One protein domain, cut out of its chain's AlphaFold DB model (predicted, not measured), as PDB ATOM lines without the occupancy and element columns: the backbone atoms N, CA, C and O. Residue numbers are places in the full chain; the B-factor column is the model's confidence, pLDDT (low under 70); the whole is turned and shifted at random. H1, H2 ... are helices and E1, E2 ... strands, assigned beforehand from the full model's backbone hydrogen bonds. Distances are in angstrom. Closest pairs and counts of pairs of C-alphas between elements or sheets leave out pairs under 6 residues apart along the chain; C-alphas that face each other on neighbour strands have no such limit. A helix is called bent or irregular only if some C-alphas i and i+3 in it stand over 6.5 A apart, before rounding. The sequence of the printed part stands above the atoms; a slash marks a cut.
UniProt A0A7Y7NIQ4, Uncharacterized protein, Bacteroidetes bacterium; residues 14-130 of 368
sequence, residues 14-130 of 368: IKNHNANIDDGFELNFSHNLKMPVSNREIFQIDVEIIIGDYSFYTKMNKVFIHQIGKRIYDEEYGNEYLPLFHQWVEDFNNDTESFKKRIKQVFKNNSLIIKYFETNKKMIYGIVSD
ATOM      1  N   ILE A  14      15.970  29.106   3.852       91.19
ATOM      2  CA  ILE A  14      14.926  28.268   4.442       91.19
ATOM      3  C   ILE A  14      13.568  28.579   3.814       91.19
ATOM      4  O   ILE A  14      13.063  29.701   3.863       91.19
ATOM      5  N   LYS A  15      12.939  27.536   3.279       93.94
ATOM      6  CA  LYS A  15      11.595  27.571   2.709       93.94
ATOM      7  C   LYS A  15      10.564  27.162   3.754       93.94
ATOM      8  O   LYS A  15      10.858  26.401   4.676       93.94
ATOM      9  N   ASN A  16       9.339  27.643   3.574       94.62
ATOM     10  CA  ASN A  16       8.198  27.320   4.424       94.62
ATOM     11  C   ASN A  16       7.159  26.541   3.613       94.62
ATOM     12  O   ASN A  16       6.899  26.867   2.456       94.62
ATOM     13  N   HIS A  17       6.553  25.535   4.231       94.62
ATOM     14  CA  HIS A  17       5.384  24.841   3.707       94.62
ATOM     15  C   HIS A  17       4.318  24.771   4.800       94.62
ATOM     16  O   HIS A  17       4.593  24.295   5.902       94.62
ATOM     17  N   ASN A  18       3.117  25.261   4.499       92.50
ATOM     18  CA  ASN A  18       1.973  25.131   5.394       92.50
ATOM     19  C   ASN A  18       1.532  23.670   5.382       92.50
ATOM     20  O   ASN A  18       1.171  23.156   4.329       92.50
ATOM     21  N   ALA A  19       1.581  23.009   6.534       87.50
ATOM     22  CA  ALA A  19       1.263  21.595   6.659       87.50
ATOM     23  C   ALA A  19      -0.257  21.373   6.677       87.50
ATOM     24  O   ALA A  19      -0.824  20.961   7.689       87.50
ATOM     25  N   ASN A  20      -0.923  21.684   5.564       84.94
ATOM     26  CA  ASN A  20      -2.336  21.386   5.384       84.94
ATOM     27  C   ASN A  20      -2.512  19.885   5.135       84.94
ATOM     28  O   ASN A  20      -2.258  19.387   4.044       84.94
ATOM     29  N   ILE A  21      -2.924  19.148   6.161       84.44
ATOM     30  CA  ILE A  21      -3.004  17.687   6.065       84.44
ATOM     31  C   ILE A  21      -4.235  17.171   5.310       84.44
ATOM     32  O   ILE A  21      -4.343  15.960   5.095       84.44
ATOM     33  N   ASP A  22      -5.163  18.057   4.933       82.81
ATOM     34  CA  ASP A  22      -6.314  17.703   4.093       82.81
ATOM     35  C   ASP A  22      -5.866  17.247   2.693       82.81
ATOM     36  O   ASP A  22      -6.550  16.450   2.055       82.81
ATOM     37  N   ASP A  23      -4.657  17.645   2.282       74.31
ATOM     38  CA  ASP A  23      -4.005  17.244   1.030       74.31
ATOM     39  C   ASP A  23      -3.376  15.833   1.104       74.31
ATOM     40  O   ASP A  23      -2.690  15.390   0.187       74.31
ATOM     41  N   GLY A  24      -3.611  15.101   2.198       85.75
ATOM     42  CA  GLY A  24      -2.989  13.814   2.493       85.75
ATOM     43  C   GLY A  24      -1.839  13.960   3.488       85.75
ATOM     44  O   GLY A  24      -1.117  14.951   3.491       85.75
ATOM     45  N   PHE A  25      -1.683  12.967   4.366       92.50
ATOM     46  CA  PHE A  25      -0.591  12.924   5.340       92.50
ATOM     47  C   PHE A  25      -0.164  11.486   5.594       92.50
ATOM     48  O   PHE A  25      -0.987  10.683   6.069       92.50
ATOM     49  N   GLU A  26       1.119  11.222   5.370       93.88
ATOM     50  CA  GLU A  26       1.796   9.975   5.718       93.88
ATOM     51  C   GLU A  26       3.062  10.260   6.533       93.88
ATOM     52  O   GLU A  26       3.736  11.276   6.351       93.88
ATOM     53  N   LEU A  27       3.373   9.351   7.458       93.19
ATOM     54  CA  LEU A  27       4.549   9.427   8.316       93.19
ATOM     55  C   LEU A  27       5.289   8.094   8.272       93.19
ATOM     56  O   LEU A  27       4.783   7.077   8.756       93.19
ATOM     57  N   ASN A  28       6.502   8.128   7.732       93.12
ATOM     58  CA  ASN A  28       7.354   6.962   7.563       93.12
ATOM     59  C   ASN A  28       8.595   7.075   8.452       93.12
ATOM     60  O   ASN A  28       9.158   8.153   8.644       93.12
ATOM     61  N   PHE A  29       9.040   5.934   8.973       89.88
ATOM     62  CA  PHE A  29      10.269   5.809   9.750       89.88
ATOM     63  C   PHE A  29      11.203   4.829   9.039       89.88
ATOM     64  O   PHE A  29      10.752   3.778   8.589       89.88
ATOM     65  N   SER A  30      12.504   5.130   8.941       82.69
ATOM     66  CA  SER A  30      13.461   4.231   8.266       82.69
ATOM     67  C   SER A  30      13.765   2.941   9.033       82.69
ATOM     68  O   SER A  30      14.472   2.076   8.516       82.69
ATOM     69  N   HIS A  31      13.245   2.783  10.252       68.12
ATOM     70  CA  HIS A  31      13.313   1.552  11.038       68.12
ATOM     71  C   HIS A  31      11.918   1.145  11.529       68.12
ATOM     72  O   HIS A  31      11.248   1.918  12.206       68.12
ATOM     73  N   ASN A  32      11.530  -0.102  11.230       53.44
ATOM     74  CA  ASN A  32      10.309  -0.767  11.717       53.44
ATOM     75  C   ASN A  32      10.571  -1.684  12.935       53.44
ATOM     76  O   ASN A  32       9.742  -2.526  13.267       53.44
ATOM     77  N   LEU A  33      11.741  -1.584  13.574       53.97
ATOM     78  CA  LEU A  33      12.119  -2.405  14.730       53.97
ATOM     79  C   LEU A  33      12.265  -1.531  15.978       53.97
ATOM     80  O   LEU A  33      12.661  -0.373  15.865       53.97
ATOM     81  N   LYS A  34      11.915  -2.118  17.138       57.59
ATOM     82  CA  LYS A  34      11.893  -1.513  18.484       57.59
ATOM     83  C   LYS A  34      12.942  -0.410  18.644       57.59
ATOM     84  O   LYS A  34      14.128  -0.660  18.430       57.59
ATOM     85  N   MET A  35      12.501   0.776  19.064       58.00
ATOM     86  CA  MET A  35      13.374   1.874  19.450       58.00
ATOM     87  C   MET A  35      14.433   1.359  20.425       58.00
ATOM     88  O   MET A  35      14.095   0.721  21.429       58.00
ATOM     89  N   PRO A  36      15.706   1.646  20.155       56.59
ATOM     90  CA  PRO A  36      16.778   1.297  21.061       56.59
ATOM     91  C   PRO A  36      16.644   2.035  22.401       56.59
ATOM     92  O   PRO A  36      16.186   3.173  22.463       56.59
ATOM     93  N   VAL A  37      17.088   1.391  23.483       57.62
ATOM     94  CA  VAL A  37      16.961   1.882  24.873       57.62
ATOM     95  C   VAL A  37      17.907   3.066  25.160       57.62
ATOM     96  O   VAL A  37      17.832   3.690  26.216       57.62
ATOM     97  N   SER A  38      18.810   3.406  24.230       60.53
ATOM     98  CA  SER A  38      19.803   4.468  24.408       60.53
ATOM     99  C   SER A  38      19.553   5.693  23.513       60.53
ATOM    100  O   SER A  38      19.288   5.585  22.314       60.53
ATOM    101  N   ASN A  39      19.748   6.896  24.078       56.88
ATOM    102  CA  ASN A  39      19.655   8.182  23.363       56.88
ATOM    103  C   ASN A  39      20.485   8.230  22.066       56.88
ATOM    104  O   ASN A  39      20.135   8.948  21.136       56.88
ATOM    105  N   ARG A  40      21.610   7.506  22.005       60.62
ATOM    106  CA  ARG A  40      22.547   7.564  20.872       60.62
ATOM    107  C   ARG A  40      22.037   6.847  19.625       60.62
ATOM    108  O   ARG A  40      22.417   7.232  18.523       60.62
ATOM    109  N   GLU A  41      21.204   5.831  19.789       59.25
ATOM    110  CA  GLU A  41      20.738   4.995  18.682       59.25
ATOM    111  C   GLU A  41      19.422   5.533  18.087       59.25
ATOM    112  O   GLU A  41      19.217   5.454  16.878       59.25
ATOM    113  N   ILE A  42      18.580   6.200  18.890       62.41
ATOM    114  CA  ILE A  42      17.338   6.853  18.424       62.41
ATOM    115  C   ILE A  42      17.621   7.966  17.404       62.41
ATOM    116  O   ILE A  42      16.902   8.106  16.415       62.41
ATOM    117  N   PHE A  43      18.722   8.703  17.575       67.69
ATOM    118  CA  PHE A  43      19.117   9.783  16.664       67.69
ATOM    119  C   PHE A  43      19.524   9.311  15.256       67.69
ATOM    120  O   PHE A  43      19.773  10.147  14.384       67.69
ATOM    121  N   GLN A  44      19.588   7.998  15.013       75.31
ATOM    122  CA  GLN A  44      19.889   7.437  13.695       75.31
ATOM    123  C   GLN A  44      18.642   7.215  12.829       75.31
ATOM    124  O   GLN A  44      18.787   7.107  11.610       75.31
ATOM    125  N   ILE A  45      17.443   7.210  13.420       82.62
ATOM    126  CA  ILE A  45      16.181   6.961  12.710       82.62
ATOM    127  C   ILE A  45      15.852   8.147  11.805       82.62
ATOM    128  O   ILE A  45      15.807   9.294  12.259       82.62
ATOM    129  N   ASP A  46      15.612   7.872  10.525       89.25
ATOM    130  CA  ASP A  46      15.076   8.855   9.589       89.25
ATOM    131  C   ASP A  46      13.560   8.895   9.704       89.25
ATOM    132  O   ASP A  46      12.897   7.862   9.812       89.25
ATOM    133  N   VAL A  47      13.031  10.106   9.659       92.50
ATOM    134  CA  VAL A  47      11.609  10.403   9.614       92.50
ATOM    135  C   VAL A  47      11.329  11.050   8.267       92.50
ATOM    136  O   VAL A  47      12.001  12.015   7.894       92.50
ATOM    137  N   GLU A  48      10.335  10.535   7.558       95.81
ATOM    138  CA  GLU A  48       9.778  11.152   6.360       95.81
ATOM    139  C   GLU A  48       8.321  11.540   6.629       95.81
ATOM    140  O   GLU A  48       7.519  10.715   7.065       95.81
ATOM    141  N   ILE A  49       7.996  12.808   6.387       95.62
ATOM    142  CA  ILE A  49       6.642  13.356   6.451       95.62
ATOM    143  C   ILE A  49       6.215  13.669   5.022       95.62
ATOM    144  O   ILE A  49       6.868  14.477   4.361       95.62
ATOM    145  N   ILE A  50       5.129  13.056   4.565       96.06
ATOM    146  CA  ILE A  50       4.558  13.283   3.236       96.06
ATOM    147  C   ILE A  50       3.259  14.070   3.401       96.06
ATOM    148  O   ILE A  50       2.392  13.643   4.163       96.06
ATOM    149  N   ILE A  51       3.139  15.213   2.720       94.12
ATOM    150  CA  ILE A  51       1.940  16.065   2.696       94.12
ATOM    151  C   ILE A  51       1.642  16.439   1.245       94.12
ATOM    152  O   ILE A  51       2.430  17.153   0.622       94.12
ATOM    153  N   GLY A  52       0.536  15.931   0.694       91.56
ATOM    154  CA  GLY A  52       0.282  15.990  -0.749       91.56
ATOM    155  C   GLY A  52       1.473  15.458  -1.550       91.56
ATOM    156  O   GLY A  52       1.987  14.377  -1.271       91.56
ATOM    157  N   ASP A  53       1.965  16.259  -2.496       92.00
ATOM    158  CA  ASP A  53       3.111  15.918  -3.354       92.00
ATOM    159  C   ASP A  53       4.488  16.223  -2.721       92.00
ATOM    160  O   ASP A  53       5.528  16.140  -3.384       92.00
ATOM    161  N   TYR A  54       4.530  16.624  -1.446       94.69
ATOM    162  CA  TYR A  54       5.762  17.021  -0.764       94.69
ATOM    163  C   TYR A  54       6.241  15.957   0.225       94.69
ATOM    164  O   TYR A  54       5.559  15.676   1.204       94.69
ATOM    165  N   SER A  55       7.472  15.467   0.044       96.25
ATOM    166  CA  SER A  55       8.180  14.635   1.030       96.25
ATOM    167  C   SER A  55       9.255  15.432   1.767       96.25
ATOM    168  O   SER A  55      10.187  15.959   1.149       96.25
ATOM    169  N   PHE A  56       9.147  15.486   3.094       96.50
ATOM    170  CA  PHE A  56      10.075  16.158   4.001       96.50
ATOM    171  C   PHE A  56      10.836  15.153   4.858       96.50
ATOM    172  O   PHE A  56      10.247  14.212   5.376       96.50
ATOM    173  N   TYR A  57      12.130  15.381   5.077       94.75
ATOM    174  CA  TYR A  57      13.020  14.423   5.734       94.75
ATOM    175  C   TYR A  57      13.699  15.014   6.964       94.75
ATOM    176  O   TYR A  57      14.161  16.153   6.945       94.75
ATOM    177  N   THR A  58      13.838  14.233   8.028       92.00
ATOM    178  CA  THR A  58      14.651  14.610   9.190       92.00
ATOM    179  C   THR A  58      15.186  13.393   9.924       92.00
ATOM    180  O   THR A  58      14.814  12.263   9.628       92.00
ATOM    181  N   LYS A  59      16.063  13.624  10.899       88.69
ATOM    182  CA  LYS A  59      16.429  12.610  11.888       88.69
ATOM    183  C   LYS A  59      15.533  12.760  13.105       88.69
ATOM    184  O   LYS A  59      15.225  13.884  13.508       88.69
ATOM    185  N   MET A  60      15.177  11.645  13.730       86.31
ATOM    186  CA  MET A  60      14.468  11.645  15.004       86.31
ATOM    187  C   MET A  60      15.401  12.156  16.101       86.31
ATOM    188  O   MET A  60      16.066  11.385  16.775       86.31
ATOM    189  N   ASN A  61      15.503  13.475  16.236       84.12
ATOM    190  CA  ASN A  61      16.406  14.150  17.159       84.12
ATOM    191  C   ASN A  61      15.636  14.820  18.308       84.12
ATOM    192  O   ASN A  61      14.411  14.932  18.284       84.12
ATOM    193  N   LYS A  62      16.377  15.315  19.308       82.88
ATOM    194  CA  LYS A  62      15.819  16.029  20.470       82.88
ATOM    195  C   LYS A  62      14.856  17.159  20.081       82.88
ATOM    196  O   LYS A  62      13.844  17.344  20.749       82.88
ATOM    197  N   VAL A  63      15.161  17.901  19.014       83.50
ATOM    198  CA  VAL A  63      14.343  19.032  18.552       83.50
ATOM    199  C   VAL A  63      13.008  18.539  18.007       83.50
ATOM    200  O   VAL A  63      11.969  19.019  18.448       83.50
ATOM    201  N   PHE A  64      13.028  17.556  17.107       87.94
ATOM    202  CA  PHE A  64      11.824  16.978  16.519       87.94
ATOM    203  C   PHE A  64      10.918  16.359  17.589       87.94
ATOM    204  O   PHE A  64       9.737  16.699  17.666       87.94
ATOM    205  N   ILE A  65      11.497  15.520  18.459       89.19
ATOM    206  CA  ILE A  65      10.778  14.873  19.563       89.19
ATOM    207  C   ILE A  65      10.148  15.926  20.470       89.19
ATOM    208  O   ILE A  65       8.974  15.831  20.787       89.19
ATOM    209  N   HIS A  66      10.887  16.965  20.858       85.75
ATOM    210  CA  HIS A  66      10.337  17.987  21.740       85.75
ATOM    211  C   HIS A  66       9.264  18.845  21.051       85.75
ATOM    212  O   HIS A  66       8.250  19.159  21.663       85.75
ATOM    213  N   GLN A  67       9.455  19.231  19.784       86.69
ATOM    214  CA  GLN A  67       8.482  20.050  19.051       86.69
ATOM    215  C   GLN A  67       7.155  19.317  18.849       86.69
ATOM    216  O   GLN A  67       6.097  19.917  19.035       86.69
ATOM    217  N   ILE A  68       7.187  18.040  18.482       91.25
ATOM    218  CA  ILE A  68       5.962  17.262  18.279       91.25
ATOM    219  C   ILE A  68       5.440  16.717  19.606       91.25
ATOM    220  O   ILE A  68       4.272  16.908  19.922       91.25
ATOM    221  N   GLY A  69       6.304  16.101  20.409       90.19
ATOM    222  CA  GLY A  69       5.942  15.435  21.657       90.19
ATOM    223  C   GLY A  69       5.340  16.388  22.673       90.19
ATOM    224  O   GLY A  69       4.349  16.031  23.298       90.19
ATOM    225  N   LYS A  70       5.817  17.639  22.756       87.19
ATOM    226  CA  LYS A  70       5.187  18.631  23.634       87.19
ATOM    227  C   LYS A  70       3.717  18.834  23.267       87.19
ATOM    228  O   LYS A  70       2.898  18.994  24.144       87.19
ATOM    229  N   ARG A  71       3.351  18.770  21.987       89.25
ATOM    230  CA  ARG A  71       1.953  18.919  21.548       89.25
ATOM    231  C   ARG A  71       1.110  17.662  21.758       89.25
ATOM    232  O   ARG A  71      -0.109  17.751  21.702       89.25
ATOM    233  N   ILE A  72       1.747  16.507  21.955       90.31
ATOM    234  CA  ILE A  72       1.060  15.255  22.298       90.31
ATOM    235  C   ILE A  72       0.831  15.182  23.814       90.31
ATOM    236  O   ILE A  72      -0.241  14.759  24.232       90.31
ATOM    237  N   TYR A  73       1.812  15.611  24.616       89.31
ATOM    238  CA  TYR A  73       1.865  15.369  26.064       89.31
ATOM    239  C   TYR A  73       1.922  16.653  26.922       89.31
ATOM    240  O   TYR A  73       2.369  16.591  28.067       89.31
ATOM    241  N   ASP A  74       1.531  17.821  26.387       80.31
ATOM    242  CA  ASP A  74       1.707  19.132  27.057       80.31
ATOM    243  C   ASP A  74       1.096  19.149  28.463       80.31
ATOM    244  O   ASP A  74       1.703  19.652  29.404       80.31
ATOM    245  N   GLU A  75      -0.090  18.550  28.610       76.75
ATOM    246  CA  GLU A  75      -0.845  18.513  29.865       76.75
ATOM    247  C   GLU A  75      -0.157  17.679  30.958       76.75
ATOM    248  O   GLU A  75      -0.352  17.949  32.142       76.75
ATOM    249  N   GLU A  76       0.660  16.690  30.581       78.06
ATOM    250  CA  GLU A  76       1.262  15.731  31.516       78.06
ATOM    251  C   GLU A  76       2.699  16.107  31.905       78.06
ATOM    252  O   GLU A  76       3.072  16.004  33.074       78.06
ATOM    253  N   TYR A  77       3.507  16.575  30.945       79.06
ATOM    254  CA  TYR A  77       4.946  16.813  31.157       79.06
ATOM    255  C   TYR A  77       5.393  18.261  30.913       79.06
ATOM    256  O   TYR A  77       6.556  18.602  31.166       79.06
ATOM    257  N   GLY A  78       4.514  19.131  30.407       72.50
ATOM    258  CA  GLY A  78       4.836  20.522  30.090       72.50
ATOM    259  C   GLY A  78       6.088  20.670  29.211       72.50
ATOM    260  O   GLY A  78       6.142  20.212  28.073       72.50
ATOM    261  N   ASN A  79       7.123  21.341  29.738       70.31
ATOM    262  CA  ASN A  79       8.382  21.610  29.023       70.31
ATOM    263  C   ASN A  79       9.531  20.638  29.379       70.31
ATOM    264  O   ASN A  79      10.683  20.891  29.010       70.31
ATOM    265  N   GLU A  80       9.272  19.566  30.130       79.00
ATOM    266  CA  GLU A  80      10.325  18.650  30.573       79.00
ATOM    267  C   GLU A  80      10.678  17.616  29.499       79.00
ATOM    268  O   GLU A  80       9.872  16.774  29.113       79.00
ATOM    269  N   TYR A  81      11.926  17.646  29.018       82.19
ATOM    270  CA  TYR A  81      12.341  16.780  27.911       82.19
ATOM    271  C   TYR A  81      12.441  15.296  28.285       82.19
ATOM    272  O   TYR A  81      12.069  14.458  27.472       82.19
ATOM    273  N   LEU A  82      12.993  14.952  29.456       84.38
ATOM    274  CA  LEU A  82      13.269  13.550  29.801       84.38
ATOM    275  C   LEU A  82      11.989  12.708  29.964       84.38
ATOM    276  O   LEU A  82      11.927  11.657  29.325       84.38
ATOM    277  N   PRO A  83      10.965  13.147  30.725       85.62
ATOM    278  CA  PRO A  83       9.699  12.416  30.818       85.62
ATOM    279  C   PRO A  83       9.011  12.278  29.454       85.62
ATOM    280  O   PRO A  83       8.668  11.173  29.043       85.62
ATOM    281  N   LEU A  84       8.935  13.380  28.698       88.25
ATOM    282  CA  LEU A  84       8.382  13.414  27.343       88.25
ATOM    283  C   LEU A  84       9.090  12.422  26.415       88.25
ATOM    284  O   LEU A  84       8.447  11.708  25.651       88.25
ATOM    285  N   PHE A  85      10.419  12.369  26.473       87.38
ATOM    286  CA  PHE A  85      11.214  11.455  25.665       87.38
ATOM    287  C   PHE A  85      10.953   9.988  26.025       87.38
ATOM    288  O   PHE A  85      10.827   9.165  25.121       87.38
ATOM    289  N   HIS A  86      10.842   9.650  27.313       86.88
ATOM    290  CA  HIS A  86      10.510   8.283  27.725       86.88
ATOM    291  C   HIS A  86       9.126   7.866  27.219       86.88
ATOM    292  O   HIS A  86       9.015   6.807  26.602       86.88
ATOM    293  N   GLN A  87       8.117   8.726  27.377       89.75
ATOM    294  CA  GLN A  87       6.768   8.449  26.883       89.75
ATOM    295  C   GLN A  87       6.733   8.307  25.355       89.75
ATOM    296  O   GLN A  87       6.104   7.396  24.822       89.75
ATOM    297  N   TRP A  88       7.463   9.165  24.637       90.06
ATOM    298  CA  TRP A  88       7.610   9.083  23.182       90.06
ATOM    299  C   TRP A  88       8.163   7.724  22.735       90.06
ATOM    300  O   TRP A  88       7.644   7.112  21.802       90.06
ATOM    301  N   VAL A  89       9.224   7.250  23.397       87.50
ATOM    302  CA  VAL A  89       9.860   5.957  23.098       87.50
ATOM    303  C   VAL A  89       8.926   4.793  23.423       87.50
ATOM    304  O   VAL A  89       8.836   3.844  22.642       87.50
ATOM    305  N   GLU A  90       8.228   4.860  24.555       88.81
ATOM    306  CA  GLU A  90       7.246   3.856  24.960       88.81
ATOM    307  C   GLU A  90       6.102   3.749  23.943       88.81
ATOM    308  O   GLU A  90       5.817   2.660  23.441       88.81
ATOM    309  N   ASP A  91       5.509   4.878  23.561       89.56
ATOM    310  CA  ASP A  91       4.406   4.916  22.604       89.56
ATOM    311  C   ASP A  91       4.811   4.422  21.213       89.56
ATOM    312  O   ASP A  91       4.061   3.668  20.587       89.56
ATOM    313  N   PHE A  92       6.003   4.801  20.738       87.88
ATOM    314  CA  PHE A  92       6.531   4.306  19.468       87.88
ATOM    315  C   PHE A  92       6.687   2.779  19.478       87.88
ATOM    316  O   PHE A  92       6.383   2.123  18.477       87.88
ATOM    317  N   ASN A  93       7.164   2.218  20.594       86.44
ATOM    318  CA  ASN A  93       7.453   0.791  20.751       86.44
ATOM    319  C   ASN A  93       6.218  -0.079  20.967       86.44
ATOM    320  O   ASN A  93       6.216  -1.235  20.539       86.44
ATOM    321  N   ASN A  94       5.211   0.451  21.657       88.44
ATOM    322  CA  ASN A  94       4.006  -0.292  22.006       88.44
ATOM    323  C   ASN A  94       3.047  -0.404  20.817       88.44
ATOM    324  O   ASN A  94       2.567  -1.496  20.520       88.44
ATOM    325  N   ASP A  95       2.779   0.708  20.128       89.00
ATOM    326  CA  ASP A  95       1.907   0.739  18.952       89.00
ATOM    327  C   ASP A  95       2.318   1.883  18.016       89.00
ATOM    328  O   ASP A  95       1.838   3.018  18.108       89.00
ATOM    329  N   THR A  96       3.212   1.563  17.078       87.94
ATOM    330  CA  THR A  96       3.743   2.524  16.108       87.94
ATOM    331  C   THR A  96       2.644   3.152  15.242       87.94
ATOM    332  O   THR A  96       2.748   4.324  14.885       87.94
ATOM    333  N   GLU A  97       1.569   2.430  14.922       90.19
ATOM    334  CA  GLU A  97       0.491   2.964  14.080       90.19
ATOM    335  C   GLU A  97      -0.408   3.930  14.859       90.19
ATOM    336  O   GLU A  97      -0.756   5.004  14.356       90.19
ATOM    337  N   SER A  98      -0.732   3.616  16.116       91.25
ATOM    338  CA  SER A  98      -1.386   4.570  17.023       91.25
ATOM    339  C   SER A  98      -0.513   5.804  17.272       91.25
ATOM    340  O   SER A  98      -1.000   6.940  17.257       91.25
ATOM    341  N   PHE A  99       0.797   5.616  17.425       91.06
ATOM    342  CA  PHE A  99       1.754   6.710  17.563       91.06
ATOM    343  C   PHE A  99       1.787   7.626  16.323       91.06
ATOM    344  O   PHE A  99       1.650   8.846  16.452       91.06
ATOM    345  N   LYS A 100       1.850   7.060  15.108       92.62
ATOM    346  CA  LYS A 100       1.741   7.826  13.850       92.62
ATOM    347  C   LYS A 100       0.434   8.612  13.765       92.62
ATOM    348  O   LYS A 100       0.449   9.776  13.362       92.62
ATOM    349  N   LYS A 101      -0.692   8.015  14.175       92.25
ATOM    350  CA  LYS A 101      -1.997   8.701  14.223       92.25
ATOM    351  C   LYS A 101      -1.986   9.886  15.187       92.25
ATOM    352  O   LYS A 101      -2.516  10.937  14.833       92.25
ATOM    353  N   ARG A 102      -1.352   9.761  16.359       92.94
ATOM    354  CA  ARG A 102      -1.187  10.878  17.310       92.94
ATOM    355  C   ARG A 102      -0.365  12.018  16.714       92.94
ATOM    356  O   ARG A 102      -0.790  13.168  16.790       92.94
ATOM    357  N   ILE A 103       0.743  11.715  16.032       93.44
ATOM    358  CA  ILE A 103       1.521  12.740  15.315       93.44
ATOM    359  C   ILE A 103       0.671  13.400  14.222       93.44
ATOM    360  O   ILE A 103       0.616  14.625  14.152       93.44
ATOM    361  N   LYS A 104      -0.046  12.620  13.407       93.06
ATOM    362  CA  LYS A 104      -0.968  13.162  12.395       93.06
ATOM    363  C   LYS A 104      -2.004  14.102  13.018       93.06
ATOM    364  O   LYS A 104      -2.276  15.165  12.468       93.06
ATOM    365  N   GLN A 105      -2.543  13.748  14.184       92.25
ATOM    366  CA  GLN A 105      -3.500  14.584  14.903       92.25
ATOM    367  C   GLN A 105      -2.880  15.903  15.386       92.25
ATOM    368  O   GLN A 105      -3.551  16.932  15.341       92.25
ATOM    369  N   VAL A 106      -1.602  15.910  15.781       92.62
ATOM    370  CA  VAL A 106      -0.876  17.152  16.091       92.62
ATOM    371  C   VAL A 106      -0.857  18.081  14.879       92.62
ATOM    372  O   VAL A 106      -1.210  19.247  15.024       92.62
ATOM    373  N   PHE A 107      -0.517  17.578  13.691       92.31
ATOM    374  CA  PHE A 107      -0.556  18.382  12.461       92.31
ATOM    375  C   PHE A 107      -1.977  18.811  12.070       92.31
ATOM    376  O   PHE A 107      -2.149  19.891  11.523       92.31
ATOM    377  N   LYS A 108      -2.999  18.007  12.386       90.62
ATOM    378  CA  LYS A 108      -4.406  18.364  12.150       90.62
ATOM    379  C   LYS A 108      -4.878  19.520  13.023       90.62
ATOM    380  O   LYS A 108      -5.574  20.415  12.563       90.62
ATOM    381  N   ASN A 109      -4.557  19.439  14.310       90.00
ATOM    382  CA  ASN A 109      -5.104  20.327  15.331       90.00
ATOM    383  C   ASN A 109      -4.321  21.633  15.456       90.00
ATOM    384  O   ASN A 109      -4.804  22.581  16.069       90.00
ATOM    385  N   ASN A 110      -3.102  21.670  14.926       87.50
ATOM    386  CA  ASN A 110      -2.229  22.824  15.004       87.50
ATOM    387  C   ASN A 110      -1.949  23.306  13.583       87.50
ATOM    388  O   ASN A 110      -1.481  22.532  12.754       87.50
ATOM    389  N   SER A 111      -2.165  24.591  13.311       88.56
ATOM    390  CA  SER A 111      -1.715  25.223  12.069       88.56
ATOM    391  C   SER A 111      -0.183  25.268  12.057       88.56
ATOM    392  O   SER A 111       0.432  26.211  12.560       88.56
ATOM    393  N   LEU A 112       0.441  24.194  11.564       92.75
ATOM    394  CA  LEU A 112       1.892  24.019  11.553       92.75
ATOM    395  C   LEU A 112       2.503  24.410  10.209       92.75
ATOM    396  O   LEU A 112       1.954  24.160   9.138       92.75
ATOM    397  N   ILE A 113       3.700  24.973  10.287       94.50
ATOM    398  CA  ILE A 113       4.559  25.301   9.159       94.50
ATOM    399  C   ILE A 113       5.815  24.440   9.271       94.50
ATOM    400  O   ILE A 113       6.539  24.491  10.274       94.50
ATOM    401  N   ILE A 114       6.092  23.662   8.227       94.62
ATOM    402  CA  ILE A 114       7.353  22.939   8.074       94.62
ATOM    403  C   ILE A 114       8.355  23.892   7.430       94.62
ATOM    404  O   ILE A 114       8.184  24.324   6.287       94.62
ATOM    405  N   LYS A 115       9.418  24.209   8.166       94.06
ATOM    406  CA  LYS A 115      10.569  24.958   7.665       94.06
ATOM    407  C   LYS A 115      11.612  23.968   7.167       94.06
ATOM    408  O   LYS A 115      11.990  23.065   7.915       94.06
ATOM    409  N   TYR A 116      12.097  24.125   5.942       93.69
ATOM    410  CA  TYR A 116      13.018  23.170   5.328       93.69
ATOM    411  C   TYR A 116      14.060  23.843   4.434       93.69
ATOM    412  O   TYR A 116      13.824  24.913   3.880       93.69
ATOM    413  N   PHE A 117      15.208  23.187   4.278       91.19
ATOM    414  CA  PHE A 117      16.180  23.520   3.241       91.19
ATOM    415  C   PHE A 117      16.057  22.532   2.082       91.19
ATOM    416  O   PHE A 117      15.770  21.348   2.280       91.19
ATOM    417  N   GLU A 118      16.273  23.022   0.867       89.56
ATOM    418  CA  GLU A 118      16.218  22.210  -0.344       89.56
ATOM    419  C   GLU A 118      17.626  22.084  -0.921       89.56
ATOM    420  O   GLU A 118      18.142  23.004  -1.545       89.56
ATOM    421  N   THR A 119      18.259  20.942  -0.649       79.88
ATOM    422  CA  THR A 119      19.495  20.527  -1.327       79.88
ATOM    423  C   THR A 119      19.132  19.457  -2.355       79.88
ATOM    424  O   THR A 119      18.585  19.775  -3.404       79.88
ATOM    425  N   ASN A 120      19.323  18.179  -2.019       87.44
ATOM    426  CA  ASN A 120      18.877  17.030  -2.819       87.44
ATOM    427  C   ASN A 120      17.514  16.492  -2.356       87.44
ATOM    428  O   ASN A 120      16.806  15.826  -3.104       87.44
ATOM    429  N   LYS A 121      17.172  16.751  -1.091       92.31
ATOM    430  CA  LYS A 121      15.910  16.403  -0.436       92.31
ATOM    431  C   LYS A 121      15.429  17.615   0.362       92.31
ATOM    432  O   LYS A 121      16.244  18.462   0.737       92.31
ATOM    433  N   LYS A 122      14.126  17.686   0.647       95.44
ATOM    434  CA  LYS A 122      13.546  18.728   1.507       95.44
ATOM    435  C   LYS A 122      13.781  18.356   2.965       95.44
ATOM    436  O   LYS A 122      13.016  17.605   3.560       95.44
ATOM    437  N   MET A 123      14.885  18.822   3.527       93.50
ATOM    438  CA  MET A 123      15.290  18.464   4.881       93.50
ATOM    439  C   MET A 123      14.677  19.438   5.888       93.50
ATOM    440  O   MET A 123      14.859  20.650   5.771       93.50
ATOM    441  N   ILE A 124      13.967  18.919   6.886       92.56
ATOM    442  CA  ILE A 124      13.297  19.728   7.906       92.56
ATOM    443  C   ILE A 124      14.349  20.421   8.766       92.56
ATOM    444  O   ILE A 124      15.152  19.784   9.450       92.56
ATOM    445  N   TYR A 125      14.284  21.745   8.754       89.50
ATOM    446  CA  TYR A 125      15.031  22.637   9.625       89.50
ATOM    447  C   TYR A 125      14.295  22.865  10.954       89.50
ATOM    448  O   TYR A 125      14.934  22.926  12.005       89.50
ATOM    449  N   GLY A 126      12.960  22.948  10.927       90.81
ATOM    450  CA  GLY A 126      12.128  23.088  12.124       90.81
ATOM    451  C   GLY A 126      10.629  23.016  11.842       90.81
ATOM    452  O   GLY A 126      10.203  23.200  10.703       90.81
ATOM    453  N   ILE A 127       9.831  22.755  12.880       92.00
ATOM    454  CA  ILE A 127       8.364  22.704  12.798       92.00
ATOM    455  C   ILE A 127       7.786  23.744  13.752       92.00
ATOM    456  O   ILE A 127       7.945  23.655  14.975       92.00
ATOM    457  N   VAL A 128       7.122  24.747  13.187       90.19
ATOM    458  CA  VAL A 128       6.655  25.931  13.915       90.19
ATOM    459  C   VAL A 128       5.148  26.108  13.768       90.19
ATOM    460  O   VAL A 128       4.550  25.515  12.880       90.19
ATOM    461  N   SER A 129       4.516  26.885  14.645       87.50
ATOM    462  CA  SER A 129       3.127  27.310  14.435       87.50
ATOM    463  C   SER A 129       3.058  28.472  13.446       87.50
ATOM    464  O   SER A 129       4.033  29.201  13.272       87.50
ATOM    465  N   ASP A 130       1.885  28.707  12.878       83.06
ATOM    466  CA  ASP A 130       1.522  29.927  12.145       83.06
ATOM    467  C   ASP A 130       1.807  31.231  12.916       83.06
ATOM    468  O   ASP A 130       2.196  32.234  12.325       83.06
TER     469      ASP A 130
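AT A GLANCE: This is residues 14 to 130 of the 368 residues of an uncharacterized protein of Bacteroidetes bacterium (UniProt A0A7Y7NIQ4). A strongly twisted, curled sheet of six strands makes one side of the domain, and a cluster of three helices, H2, H3 and H4, makes the other. H4 packs over the sheet near E2, H2 meets the sheet with its residues 63 to 68 alone, and H3 packs on H2 away from the sheet; the short H1 sits in the loop between E2 and E3, away from the helix cluster. The printed part has 117 residues, with four named helices and six named strands in the order E1 E2 H1 E3 E4 H2 H3 H4 E5 E6. The mixed sheet has the order E1 E5 E6 E4 E3 E2, and the class is mixed, helices and strands. The whole is compact and rounded, with a radius of gyration of the C-alphas of 13.6 A and spans of 33 by 30 by 24 A.

IN THESE COORDINATES: The strands are E1, residues 15 to 18, 10.3 A; E5, 112 to 118, 18.7 A; E6, 122 to 129, 18.7 A; E4, 54 to 59, 17.1 A; E3, 46 to 51, 16.5 A; and E2, 25 to 29, 13.7 A. The helices are H1, residues 39 to 42, 5.6 A; H2, 62 to 77, 15.3 A; H3, 81 to 94, 19.9 A; and H4, 96 to 109, 19.9 A. E1 begins at C-alpha 15 (11.595, 27.571, 2.709), and E6 ends at C-alpha 129 (3.127, 27.310, 14.435). H2 is irregular, with C-alphas 72 and 75 8.5 A apart, and has a kink of 75 degrees near residue 71.

HOW THE PARTS SIT: E6 and E4 are parallel neighbours, with N 124 and O 57 2.8 A apart; E6 bends by 67 degrees at residue 125. The other neighbours are antiparallel: E1 and E5, N 17 to O 114, 2.9 A; the hairpin E5 and E6, N 113 to O 128, 2.8 A; the hairpin E3 and E4, N 49 to O 56, 2.8 A; E3 and E2, N 28 to O 48, 2.9 A. H4 is on the sheet at a height of 8.7 A, over E2 and only just not over E3, on which 2 of its C-alphas fall; its closest C-alphas to E2 are Lys 100 and Leu 27, 6.4 A. It runs slantwise to the strands, at 40 degrees to E2 on the local plane. H2 only grazes the sheet with residues 63 to 68; the closest C-alphas of H2 and E6 are Gln 67 and Ile 127, 6.8 A. H2 touches H4 with residues 68 to 72 alone, closest at the C-alphas of Arg 71 and Val 106, 6.4 A. H2 touches H3 about perpendicular, at 88 degrees, closest at the C-alphas of Tyr 77 and Leu 84, 6.2 A. H3 and H4 are close but not clearly touching. H1 touches no helix. In H3 and H4 every O i to N i+4 pair is within hydrogen-bond range, in H2 9 of 12, and H1 is too short for such a pair.

THE WHOLE: The two C-alphas farthest apart, those of Glu 76 and Asn 120, are 38.6 A apart. The printed part has no cut and no long link. Mean pLDDT of the printed part is 85.5; residues 31 to 43, of which 39 to 42 belong to H1, are under 70.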